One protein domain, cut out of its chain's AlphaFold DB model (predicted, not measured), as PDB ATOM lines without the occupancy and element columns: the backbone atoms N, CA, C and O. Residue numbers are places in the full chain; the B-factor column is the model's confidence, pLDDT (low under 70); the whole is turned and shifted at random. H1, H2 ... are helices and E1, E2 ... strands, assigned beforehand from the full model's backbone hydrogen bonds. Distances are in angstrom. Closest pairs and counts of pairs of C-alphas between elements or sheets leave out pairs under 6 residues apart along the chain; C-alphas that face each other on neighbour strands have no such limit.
ATOM      1  N   ARG A 134     169.318 204.189 170.118       73.81
ATOM      2  CA  ARG A 134     169.230 203.498 168.829       73.81
ATOM      3  C   ARG A 134     168.580 202.125 168.966       73.81
ATOM      4  O   ARG A 134     167.699 201.803 168.179       73.81
ATOM      5  N   ASP A 135     169.007 201.342 169.949       72.44
ATOM      6  CA  ASP A 135     168.520 199.975 170.139       72.44
ATOM      7  C   ASP A 135     167.063 199.999 170.624       72.44
ATOM      8  O   ASP A 135     166.241 199.224 170.141       72.44
ATOM      9  N   SER A 136     166.706 200.968 171.478       75.44
ATOM     10  CA  SER A 136     165.310 201.212 171.873       75.44
ATOM     11  C   SER A 136     164.418 201.539 170.671       75.44
ATOM     12  O   SER A 136     163.345 200.964 170.536       75.44
ATOM     13  N   LYS A 137     164.863 202.427 169.774       82.31
ATOM     14  CA  LYS A 137     164.093 202.801 168.577       82.31
ATOM     15  C   LYS A 137     163.985 201.674 167.559       82.31
ATOM     16  O   LYS A 137     162.939 201.504 166.945       82.31
ATOM     17  N   LEU A 138     165.043 200.882 167.405       81.44
ATOM     18  CA  LEU A 138     165.006 199.694 166.559       81.44
ATOM     19  C   LEU A 138     164.012 198.663 167.107       81.44
ATOM     20  O   LEU A 138     163.276 198.051 166.342       81.44
ATOM     21  N   ARG A 139     163.953 198.499 168.430       79.44
ATOM     22  CA  ARG A 139     162.967 197.633 169.075       79.44
ATOM     23  C   ARG A 139     161.537 198.123 168.826       79.44
ATOM     24  O   ARG A 139     160.704 197.318 168.421       79.44
ATOM     25  N   ASP A 140     161.272 199.416 169.016       81.81
ATOM     26  CA  ASP A 140     159.962 200.023 168.729       81.81
ATOM     27  C   ASP A 140     159.538 199.783 167.273       81.81
ATOM     28  O   ASP A 140     158.405 199.385 167.011       81.81
ATOM     29  N   PHE A 141     160.476 199.943 166.340       86.25
ATOM     30  CA  PHE A 141     160.263 199.689 164.918       86.25
ATOM     31  C   PHE A 141     159.888 198.229 164.625       86.25
ATOM     32  O   PHE A 141     158.924 197.971 163.909       86.25
ATOM     33  N   TYR A 142     160.594 197.259 165.213       84.06
ATOM     34  CA  TYR A 142     160.242 195.845 165.051       84.06
ATOM     35  C   TYR A 142     158.860 195.517 165.629       84.06
ATOM     36  O   TYR A 142     158.135 194.730 165.023       84.06
ATOM     37  N   TYR A 143     158.467 196.128 166.755       83.00
ATOM     38  CA  TYR A 143     157.101 195.977 167.265       83.00
ATOM     39  C   TYR A 143     156.068 196.551 166.308       83.00
ATOM     40  O   TYR A 143     155.088 195.876 166.027       83.00
ATOM     41  N   GLN A 144     156.296 197.761 165.796       84.75
ATOM     42  CA  GLN A 144     155.376 198.411 164.865       84.75
ATOM     43  C   GLN A 144     155.152 197.552 163.617       84.75
ATOM     44  O   GLN A 144     154.014 197.319 163.222       84.75
ATOM     45  N   LEU A 145     156.224 196.994 163.050       84.69
ATOM     46  CA  LEU A 145     156.108 196.094 161.907       84.69
ATOM     47  C   LEU A 145     155.362 194.801 162.243       84.69
ATOM     48  O   LEU A 145     154.597 194.310 161.414       84.69
ATOM     49  N   ALA A 146     155.568 194.242 163.434       81.38
ATOM     50  CA  ALA A 146     154.848 193.049 163.857       81.38
ATOM     51  C   ALA A 146     153.345 193.313 164.057       81.38
ATOM     52  O   ALA A 146     152.542 192.447 163.722       81.38
ATOM     53  N   THR A 147     152.965 194.498 164.552       73.94
ATOM     54  CA  THR A 147     151.563 194.861 164.833       73.94
ATOM     55  C   THR A 147     150.795 195.359 163.615       73.94
ATOM     56  O   THR A 147     149.610 195.082 163.507       73.94
ATOM     57  N   GLU A 148     151.452 196.010 162.652       63.53
ATOM     58  CA  GLU A 148     150.834 196.567 161.426       63.53
ATOM     59  C   GLU A 148     150.325 195.462 160.455       63.53
ATOM     60  O   GLU A 148     150.234 195.638 159.246       63.53
ATOM     61  N   LEU A 178     159.589 190.560 171.784       68.25
ATOM     62  CA  LEU A 178     158.940 190.092 170.557       68.25
ATOM     63  C   LEU A 178     158.907 188.563 170.560       68.25
ATOM     64  O   LEU A 178     159.912 187.907 170.851       68.25
ATOM     65  N   THR A 179     157.758 187.987 170.235       73.38
ATOM     66  CA  THR A 179     157.683 186.541 170.021       73.38
ATOM     67  C   THR A 179     158.419 186.162 168.729       73.38
ATOM     68  O   THR A 179     158.676 186.995 167.857       73.38
ATOM     69  N   GLU A 180     158.803 184.890 168.571       77.50
ATOM     70  CA  GLU A 180     159.497 184.446 167.349       77.50
ATOM     71  C   GLU A 180     158.648 184.679 166.087       77.50
ATOM     72  O   GLU A 180     159.187 184.975 165.020       77.50
ATOM     73  N   THR A 181     157.325 184.578 166.217       79.38
ATOM     74  CA  THR A 181     156.346 184.822 165.153       79.38
ATOM     75  C   THR A 181     156.255 186.297 164.781       79.38
ATOM     76  O   THR A 181     156.367 186.620 163.602       79.38
ATOM     77  N   GLU A 182     156.146 187.191 165.767       81.06
ATOM     78  CA  GLU A 182     156.147 188.649 165.559       81.06
ATOM     79  C   GLU A 182     157.440 189.117 164.891       81.06
ATOM     80  O   GLU A 182     157.422 189.886 163.930       81.06
ATOM     81  N   ARG A 183     158.580 188.591 165.350       79.12
ATOM     82  CA  ARG A 183     159.881 188.901 164.756       79.12
ATOM     83  C   ARG A 183     159.947 188.465 163.294       79.12
ATOM     84  O   ARG A 183     160.382 189.251 162.460       79.12
ATOM     85  N   LYS A 184     159.512 187.241 162.969       82.75
ATOM     86  CA  LYS A 184     159.481 186.757 161.578       82.75
ATOM     87  C   LYS A 184     158.545 187.591 160.705       82.75
ATOM     88  O   LYS A 184     158.887 187.856 159.560       82.75
ATOM     89  N   ALA A 185     157.404 188.032 161.233       84.38
ATOM     90  CA  ALA A 185     156.496 188.918 160.509       84.38
ATOM     91  C   ALA A 185     157.172 190.257 160.166       84.38
ATOM     92  O   ALA A 185     157.148 190.682 159.011       84.38
ATOM     93  N   ALA A 186     157.853 190.872 161.137       85.00
ATOM     94  CA  ALA A 186     158.622 192.092 160.910       85.00
ATOM     95  C   ALA A 186     159.785 191.882 159.920       85.00
ATOM     96  O   ALA A 186     159.984 192.689 159.015       85.00
ATOM     97  N   GLU A 187     160.530 190.781 160.048       86.25
ATOM     98  CA  GLU A 187     161.615 190.413 159.128       86.25
ATOM     99  C   GLU A 187     161.112 190.228 157.692       86.25
ATOM    100  O   GLU A 187     161.731 190.753 156.767       86.25
ATOM    101  N   ASN A 188     159.969 189.565 157.502       86.69
ATOM    102  CA  ASN A 188     159.352 189.396 156.186       86.69
ATOM    103  C   ASN A 188     158.962 190.745 155.571       86.69
ATOM    104  O   ASN A 188     159.300 190.995 154.421       86.69
ATOM    105  N   LYS A 189     158.368 191.661 156.346       87.25
ATOM    106  CA  LYS A 189     158.054 193.018 155.860       87.25
ATOM    107  C   LYS A 189     159.301 193.790 155.423       87.25
ATOM    108  O   LYS A 189     159.286 194.482 154.407       87.25
ATOM    109  N   ILE A 190     160.403 193.654 156.162       87.88
ATOM    110  CA  ILE A 190     161.691 194.257 155.783       87.88
ATOM    111  C   ILE A 190     162.244 193.607 154.505       87.88
ATOM    112  O   ILE A 190     162.833 194.300 153.674       87.88
ATOM    113  N   MET A 191     162.069 192.293 154.333       85.94
ATOM    114  CA  MET A 191     162.448 191.591 153.103       85.94
ATOM    115  C   MET A 191     161.612 192.051 151.903       85.94
ATOM    116  O   MET A 191     162.180 192.294 150.838       85.94
ATOM    117  N   ASP A 192     160.305 192.236 152.090       87.19
ATOM    118  CA  ASP A 192     159.369 192.686 151.054       87.19
ATOM    119  C   ASP A 192     159.666 194.122 150.590       87.19
ATOM    120  O   ASP A 192     159.508 194.441 149.411       87.19
ATOM    121  N   ALA A 193     160.179 194.977 151.481       86.31
ATOM    122  CA  ALA A 193     160.634 196.327 151.138       86.31
ATOM    123  C   ALA A 193     161.882 196.354 150.227       86.31
ATOM    124  O   ALA A 193     162.189 197.376 149.604       86.31
ATOM    125  N   GLY A 194     162.614 195.240 150.119       83.00
ATOM    126  CA  GLY A 194     163.721 195.087 149.177       83.00
ATOM    127  C   GLY A 194     164.948 195.975 149.477       83.00
ATOM    128  O   GLY A 194     165.278 196.215 150.641       83.00
ATOM    129  N   PRO A 195     165.688 196.436 148.445       81.44
ATOM    130  CA  PRO A 195     166.986 197.104 148.615       81.44
ATOM    131  C   PRO A 195     166.887 198.536 149.164       81.44
ATOM    132  O   PRO A 195     167.869 199.060 149.691       81.44
ATOM    133  N   GLU A 196     165.721 199.170 149.031       83.25
ATOM    134  CA  GLU A 196     165.426 200.476 149.631       83.25
ATOM    135  C   GLU A 196     165.345 200.363 151.162       83.25
ATOM    136  O   GLU A 196     165.808 201.261 151.869       83.25
ATOM    137  N   GLY A 197     164.839 199.227 151.661       86.25
ATOM    138  CA  GLY A 197     164.595 198.974 153.076       86.25
ATOM    139  C   GLY A 197     163.472 199.830 153.662       86.25
ATOM    140  O   GLY A 197     162.749 200.526 152.953       86.25
ATOM    141  N   LEU A 198     163.334 199.783 154.986       88.56
ATOM    142  CA  LEU A 198     162.318 200.519 155.738       88.56
ATOM    143  C   LEU A 198     162.970 201.535 156.675       88.56
ATOM    144  O   LEU A 198     163.934 201.222 157.377       88.56
ATOM    145  N   GLN A 199     162.449 202.760 156.684       89.06
ATOM    146  CA  GLN A 199     162.955 203.838 157.531       89.06
ATOM    147  C   GLN A 199     162.574 203.598 158.997       89.06
ATOM    148  O   GLN A 199     161.429 203.274 159.299       89.06
ATOM    149  N   VAL A 200     163.520 203.809 159.915       87.00
ATOM    150  CA  VAL A 200     163.245 203.775 161.356       87.00
ATOM    151  C   VAL A 200     162.831 205.167 161.817       87.00
ATOM    152  O   VAL A 200     163.624 206.108 161.762       87.00
ATOM    153  N   GLU A 201     161.597 205.314 162.291       81.88
ATOM    154  CA  GLU A 201     161.095 206.603 162.763       81.88
ATOM    155  C   GLU A 201     161.908 207.144 163.952       81.88
ATOM    156  O   GLU A 201     162.195 206.457 164.936       81.88
ATOM    157  N   GLY A 202     162.289 208.420 163.869       78.56
ATOM    158  CA  GLY A 202     163.099 209.085 164.891       78.56
ATOM    159  C   GLY A 202     164.600 208.792 164.820       78.56
ATOM    160  O   GLY A 202     165.336 209.259 165.693       78.56
ATOM    161  N   LEU A 203     165.066 208.062 163.801       79.12
ATOM    162  CA  LEU A 203     166.482 207.905 163.478       79.12
ATOM    163  C   LEU A 203     166.736 208.190 161.991       79.12
ATOM    164  O   LEU A 203     165.930 207.850 161.129       79.12
ATOM    165  N   ASP A 204     167.916 208.721 161.670       84.19
ATOM    166  CA  ASP A 204     168.368 208.923 160.285       84.19
ATOM    167  C   ASP A 204     168.913 207.616 159.681       84.19
ATOM    168  O   ASP A 204     170.003 207.577 159.102       84.19
ATOM    169  N   CYS A 205     168.198 206.508 159.875       85.00
ATOM    170  CA  CYS A 205     168.607 205.199 159.392       85.00
ATOM    171  C   CYS A 205     167.443 204.367 158.870       85.00
ATOM    172  O   CYS A 205     166.312 204.467 159.343       85.00
ATOM    173  N   ARG A 206     167.776 203.467 157.951       87.31
ATOM    174  CA  ARG A 206     166.866 202.484 157.375       87.31
ATOM    175  C   ARG A 206     167.382 201.073 157.598       87.31
ATOM    176  O   ARG A 206     168.594 200.843 157.575       87.31
ATOM    177  N   VAL A 207     166.471 200.137 157.813       88.38
ATOM    178  CA  VAL A 207     166.777 198.712 157.907       88.38
ATOM    179  C   VAL A 207     166.593 198.087 156.533       88.38
ATOM    180  O   VAL A 207     165.518 198.171 155.951       88.38
ATOM    181  N   VAL A 208     167.650 197.468 156.019       88.38
ATOM    182  CA  VAL A 208     167.689 196.855 154.689       88.38
ATOM    183  C   VAL A 208     167.974 195.368 154.829       88.38
ATOM    184  O   VAL A 208     168.813 194.955 155.637       88.38
ATOM    185  N   TYR A 209     167.309 194.566 154.003       87.69
ATOM    186  CA  TYR A 209     167.630 193.158 153.849       87.69
ATOM    187  C   TYR A 209     168.736 192.960 152.806       87.69
ATOM    188  O   TYR A 209     168.652 193.415 151.667       87.69
ATOM    189  N   SER A 210     169.790 192.257 153.203       83.62
ATOM    190  CA  SER A 210     170.899 191.858 152.347       83.62
ATOM    191  C   SER A 210     170.865 190.352 152.131       83.62
ATOM    192  O   SER A 210     170.822 189.573 153.083       83.62
ATOM    193  N   LEU A 211     170.902 189.951 150.861       81.56
ATOM    194  CA  LEU A 211     170.859 188.545 150.486       81.56
ATOM    195  C   LEU A 211     172.062 187.783 151.070       81.56
ATOM    196  O   LEU A 211     173.167 188.339 151.159       81.56
ATOM    197  N   PRO A 212     171.865 186.513 151.464       82.25
ATOM    198  CA  PRO A 212     172.965 185.648 151.851       82.25
ATOM    199  C   PRO A 212     173.915 185.442 150.666       82.25
ATOM    200  O   PRO A 212     173.487 185.249 149.528       82.25
ATOM    201  N   THR A 213     175.216 185.472 150.939       79.19
ATOM    202  CA  THR A 213     176.269 185.160 149.965       79.19
ATOM    203  C   THR A 213     176.930 183.835 150.337       79.19
ATOM    204  O   THR A 213     176.774 183.340 151.452       79.19
ATOM    205  N   VAL A 214     177.732 183.269 149.430       76.19
ATOM    206  CA  VAL A 214     178.504 182.037 149.696       76.19
ATOM    207  C   VAL A 214     179.389 182.175 150.947       76.19
ATOM    208  O   VAL A 214     179.615 181.205 151.663       76.19
ATOM    209  N   SER A 215     179.853 183.392 151.243       73.94
ATOM    210  CA  SER A 215     180.686 183.714 152.405       73.94
ATOM    211  C   SER A 215     179.905 184.184 153.639       73.94
ATOM    212  O   SER A 215     180.499 184.298 154.714       73.94
ATOM    213  N   ARG A 216     178.594 184.456 153.529       75.06
ATOM    214  CA  ARG A 216     177.782 185.014 154.620       75.06
ATOM    215  C   ARG A 216     176.349 184.485 154.614       75.06
ATOM    216  O   ARG A 216     175.515 184.910 153.821       75.06
ATOM    217  N   THR A 217     176.042 183.652 155.605       74.19
ATOM    218  CA  THR A 217     174.685 183.146 155.883       74.19
ATOM    219  C   THR A 217     173.996 183.842 157.062       74.19
ATOM    220  O   THR A 217     172.820 183.602 157.312       74.19
ATOM    221  N   TYR A 218     174.706 184.705 157.791       71.38
ATOM    222  CA  TYR A 218     174.227 185.396 158.994       71.38
ATOM    223  C   TYR A 218     174.303 186.920 158.833       71.38
ATOM    224  O   TYR A 218     175.006 187.419 157.959       71.38
ATOM    225  N   GLY A 219     173.599 187.674 159.685       74.31
ATOM    226  CA  GLY A 219     173.579 189.140 159.592       74.31
ATOM    227  C   GLY A 219     172.955 189.609 158.277       74.31
ATOM    228  O   GLY A 219     173.568 190.342 157.509       74.31
ATOM    229  N   LEU A 220     171.753 189.125 157.973       82.19
ATOM    230  CA  LEU A 220     171.078 189.469 156.721       82.19
ATOM    231  C   LEU A 220     170.444 190.859 156.784       82.19
ATOM    232  O   LEU A 220     170.372 191.539 155.769       82.19
ATOM    233  N   PHE A 221     170.071 191.328 157.971       85.88
ATOM    234  CA  PHE A 221     169.525 192.665 158.174       85.88
ATOM    235  C   PHE A 221     170.641 193.650 158.525       85.88
ATOM    236  O   PHE A 221     171.456 193.391 159.418       85.88
ATOM    237  N   LYS A 222     170.687 194.781 157.821       85.81
ATOM    238  CA  LYS A 222     171.659 195.856 158.045       85.81
ATOM    239  C   LYS A 222     170.944 197.174 158.296       85.81
ATOM    240  O   LYS A 222     169.925 197.466 157.682       85.81
ATOM    241  N   LEU A 223     171.521 197.990 159.159       85.31
ATOM    242  CA  LEU A 223     171.087 199.340 159.463       85.31
ATOM    243  C   LEU A 223     171.987 200.313 158.696       85.31
ATOM    244  O   LEU A 223     173.196 200.370 158.930       85.31
ATOM    245  N   MET A 224     171.398 201.029 157.746       83.75
ATOM    246  CA  MET A 224     172.067 201.963 156.843       83.75
ATOM    247  C   MET A 224     171.743 203.390 157.272       83.75
ATOM    248  O   MET A 224     170.567 203.747 157.346       83.75
ATOM    249  N   PHE A 225     172.757 204.209 157.542       82.94
ATOM    250  CA  PHE A 225     172.548 205.616 157.883       82.94
ATOM    251  C   PHE A 225     172.424 206.480 156.630       82.94
ATOM    252  O   PHE A 225     173.061 206.225 155.604       82.94
ATOM    253  N   SER A 226     171.600 207.521 156.722       73.69
ATOM    254  CA  SER A 226     171.455 208.515 155.663       73.69
ATOM    255  C   SER A 226     172.799 209.218 155.436       73.69
ATOM    256  O   SER A 226     173.329 209.866 156.336       73.69
ATOM    257  N   GLY A 227     173.383 209.038 154.247       66.94
ATOM    258  CA  GLY A 227     174.689 209.596 153.871       66.94
ATOM    259  C   GLY A 227     175.857 208.601 153.845       66.94
ATOM    260  O   GLY A 227     176.908 208.934 153.299       66.94
ATOM    261  N   GLU A 228     175.692 207.374 154.348       67.00
ATOM    262  CA  GLU A 228     176.721 206.330 154.241       67.00
ATOM    263  C   GLU A 228     176.502 205.469 152.991       67.00
ATOM    264  O   GLU A 228     175.506 204.757 152.848       67.00
ATOM    265  N   THR A 229     177.464 205.516 152.067       56.94
ATOM    266  CA  THR A 229     177.449 204.696 150.848       56.94
ATOM    267  C   THR A 229     178.360 203.489 151.065       56.94
ATOM    268  O   THR A 229     179.559 203.565 150.827       56.94
ATOM    269  N   GLY A 230     177.800 202.382 151.564       60.91
ATOM    270  CA  GLY A 230     178.491 201.080 151.589       60.91
ATOM    271  C   GLY A 230     178.939 200.538 152.952       60.91
ATOM    272  O   GLY A 230     179.595 199.504 152.979       60.91
ATOM    273  N   GLY A 231     178.569 201.163 154.074       66.12
ATOM    274  CA  GLY A 231     178.926 200.690 155.420       66.12
ATOM    275  C   GLY A 231     177.729 200.683 156.362       66.12
ATOM    276  O   GLY A 231     177.508 201.648 157.073       66.12
ATOM    277  N   GLY A 232     176.930 199.614 156.346       71.69
ATOM    278  CA  GLY A 232     175.802 199.441 157.266       71.69
ATOM    279  C   GLY A 232     176.173 198.570 158.463       71.69
ATOM    280  O   GLY A 232     176.925 197.604 158.321       71.69
ATOM    281  N   LYS A 233     175.605 198.862 159.636       79.44
ATOM    282  CA  LYS A 233     175.788 198.019 160.826       79.44
ATOM    283  C   LYS A 233     174.849 196.828 160.787       79.44
ATOM    284  O   LYS A 233     173.653 196.984 160.571       79.44
ATOM    285  N   PHE A 234     175.371 195.637 161.029       79.94
ATOM    286  CA  PHE A 234     174.566 194.423 161.016       79.94
ATOM    287  C   PHE A 234     173.665 194.340 162.241       79.94
ATOM    288  O   PHE A 234     174.091 194.637 163.356       79.94
ATOM    289  N   ILE A 235     172.430 193.906 162.037       78.81
ATOM    290  CA  ILE A 235     171.488 193.642 163.117       78.81
ATOM    291  C   ILE A 235     171.609 192.165 163.478       78.81
ATOM    292  O   ILE A 235     171.487 191.277 162.629       78.81
ATOM    293  N   CYS A 236     171.870 191.903 164.752       66.31
ATOM    294  CA  CYS A 236     171.821 190.560 165.299       66.31
ATOM    295  C   CYS A 236     170.428 190.324 165.881       66.31
ATOM    296  O   CYS A 236     170.023 191.019 166.809       66.31
ATOM    297  N   ALA A 237     169.730 189.330 165.334       60.28
ATOM    298  CA  ALA A 237     168.412 188.875 165.781       60.28
ATOM    299  C   ALA A 237     168.426 187.365 166.110       60.28
ATOM    300  O   ALA A 237     167.454 186.654 165.879       60.28
ATOM    301  N   ALA A 238     169.576 186.851 166.569       52.16
ATOM    302  CA  ALA A 238     169.812 185.414 166.741       52.16
ATOM    303  C   ALA A 238     168.929 184.777 167.828       52.16
ATOM    304  O   ALA A 238     168.564 183.613 167.702       52.16
ATOM    305  N   ASP A 239     168.537 185.552 168.842       54.00
ATOM    306  CA  ASP A 239     167.654 185.096 169.908       54.00
ATOM    307  C   ASP A 239     166.329 185.848 169.812       54.00
ATOM    308  O   ASP A 239     166.317 187.075 169.700       54.00
ATOM    309  N   SER A 240     165.209 185.128 169.927       48.59
ATOM    310  CA  SER A 240     163.845 185.686 169.893       48.59
ATOM    311  C   SER A 240     163.637 186.875 170.837       48.59
ATOM    312  O   SER A 240     162.773 187.702 170.597       48.59
ATOM    313  N   SER A 241     164.464 187.004 171.876       50.16
ATOM    314  CA  SER A 241     164.371 188.069 172.874       50.16
ATOM    315  C   SER A 241     165.300 189.270 172.661       50.16
ATOM    316  O   SER A 241     165.132 190.257 173.373       50.16
ATOM    317  N   ASN A 242     166.272 189.239 171.740       56.88
ATOM    318  CA  ASN A 242     167.268 190.315 171.636       56.88
ATOM    319  C   ASN A 242     167.555 190.709 170.182       56.88
ATOM    320  O   ASN A 242     168.233 189.984 169.454       56.88
ATOM    321  N   ILE A 243     167.100 191.906 169.809       59.22
ATOM    322  CA  ILE A 243     167.475 192.590 168.570       59.22
ATOM    323  C   ILE A 243     168.456 193.695 168.954       59.22
ATOM    324  O   ILE A 243     168.114 194.584 169.731       59.22
ATOM    325  N   PHE A 244     169.685 193.643 168.448       60.25
ATOM    326  CA  PHE A 244     170.688 194.668 168.741       60.25
ATOM    327  C   PHE A 244     171.557 194.976 167.529       60.25
ATOM    328  O   PHE A 244     171.810 194.122 166.672       60.25
ATOM    329  N   VAL A 245     172.045 196.215 167.476       55.28
ATOM    330  CA  VAL A 245     172.989 196.642 166.446       55.28
ATOM    331  C   VAL A 245     174.379 196.136 166.807       55.28
ATOM    332  O   VAL A 245     174.949 196.490 167.844       55.28
ATOM    333  N   ASN A 246     174.948 195.317 165.931       59.84
ATOM    334  CA  ASN A 246     176.311 194.856 166.076       59.84
ATOM    335  C   ASN A 246     177.264 196.005 165.712       59.84
ATOM    336  O   ASN A 246     177.191 196.580 164.626       59.84
TER     337      ASN A 246
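This is residues 134 to 148 and 178 to 246 of the 254 residues of an uncharacterized protein of Folsomia candida (UniProt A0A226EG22). A four-stranded sheet, curled like part of a barrel, has two helices over one face, H1 reaching it mostly at E4 and H2 mostly at E1; the two helices stand about perpendicular to each other. The other face has no named helix, and the long loop between E1 and E2 runs out to Val 214. The printed part has 84 residues with two named helices and four named strands, in the order H1 H2 E1 E2 E3 E4; the sheet's order is E1 E2 E3 E4, antiparallel throughout, and the class is mixed. The whole is compact, with a radius of gyration of the C-alphas of 11.9 A and a rounded outline of 31 by 31 by 22 A.

Start with H1, residues 134 to 147, and then H2, residues 180 to 192: they touch, about perpendicular at 88 degrees, with residues 142 to 147 of H1 alone, closest at the C-alphas of Leu 145 and Ala 186, 4.8 A. In both helices every O i to N i+4 pair is within hydrogen-bond range. Go on to E1, residues 205 to 209, E2, residues 221 to 225, E3, residues 233 to 239, and E4, residues 242 to 245, a meander, each strand the antiparallel neighbour of the one before. In the hairpin E1 and E2, find N 208 and O 222 at 2.8 A; in E2 and E3, N 223 and O 233 at 2.7 A; in E3 and E4, N 236 and O 244 at 2.9 A. The pairing of E3 is staggered: residues 233 to 234 pair with E2, residues 235 to 239 with E4. Both helices are on the same face of this strongly twisted sheet, making two layers, with heights over the sheet of 5.6 A for H1 and 9.1 A for H2. The closest C-alphas of H1 and E4 are those of Asp 135 and Phe 244, 5.9 A; those of H2 and E1 are Met 191 and Tyr 209, 5.5 A. E1 and E4, the edge strands, are apart.

Find C-alpha 134 at (169.230, 203.498, 168.829); from there H1 runs 20.1 A to residue 147. H2 runs 18.3 A, E1 and E2 13.3 A each, and E3 17.8 A. E4 runs 10.0 A to C-alpha 245 at (172.989, 196.642, 166.446).

Look for the farthest C-alphas at Gly 202 and Val 214, 34.6 A apart. Residues 149 to 177 are not printed, and C-alphas 148 and 178 are 13.8 A apart across the cut. The links H2 to E1 and E1 to E2 are long. The pLDDT is under 70 at residues 148, 178, 227 to 231 and 236 to 246.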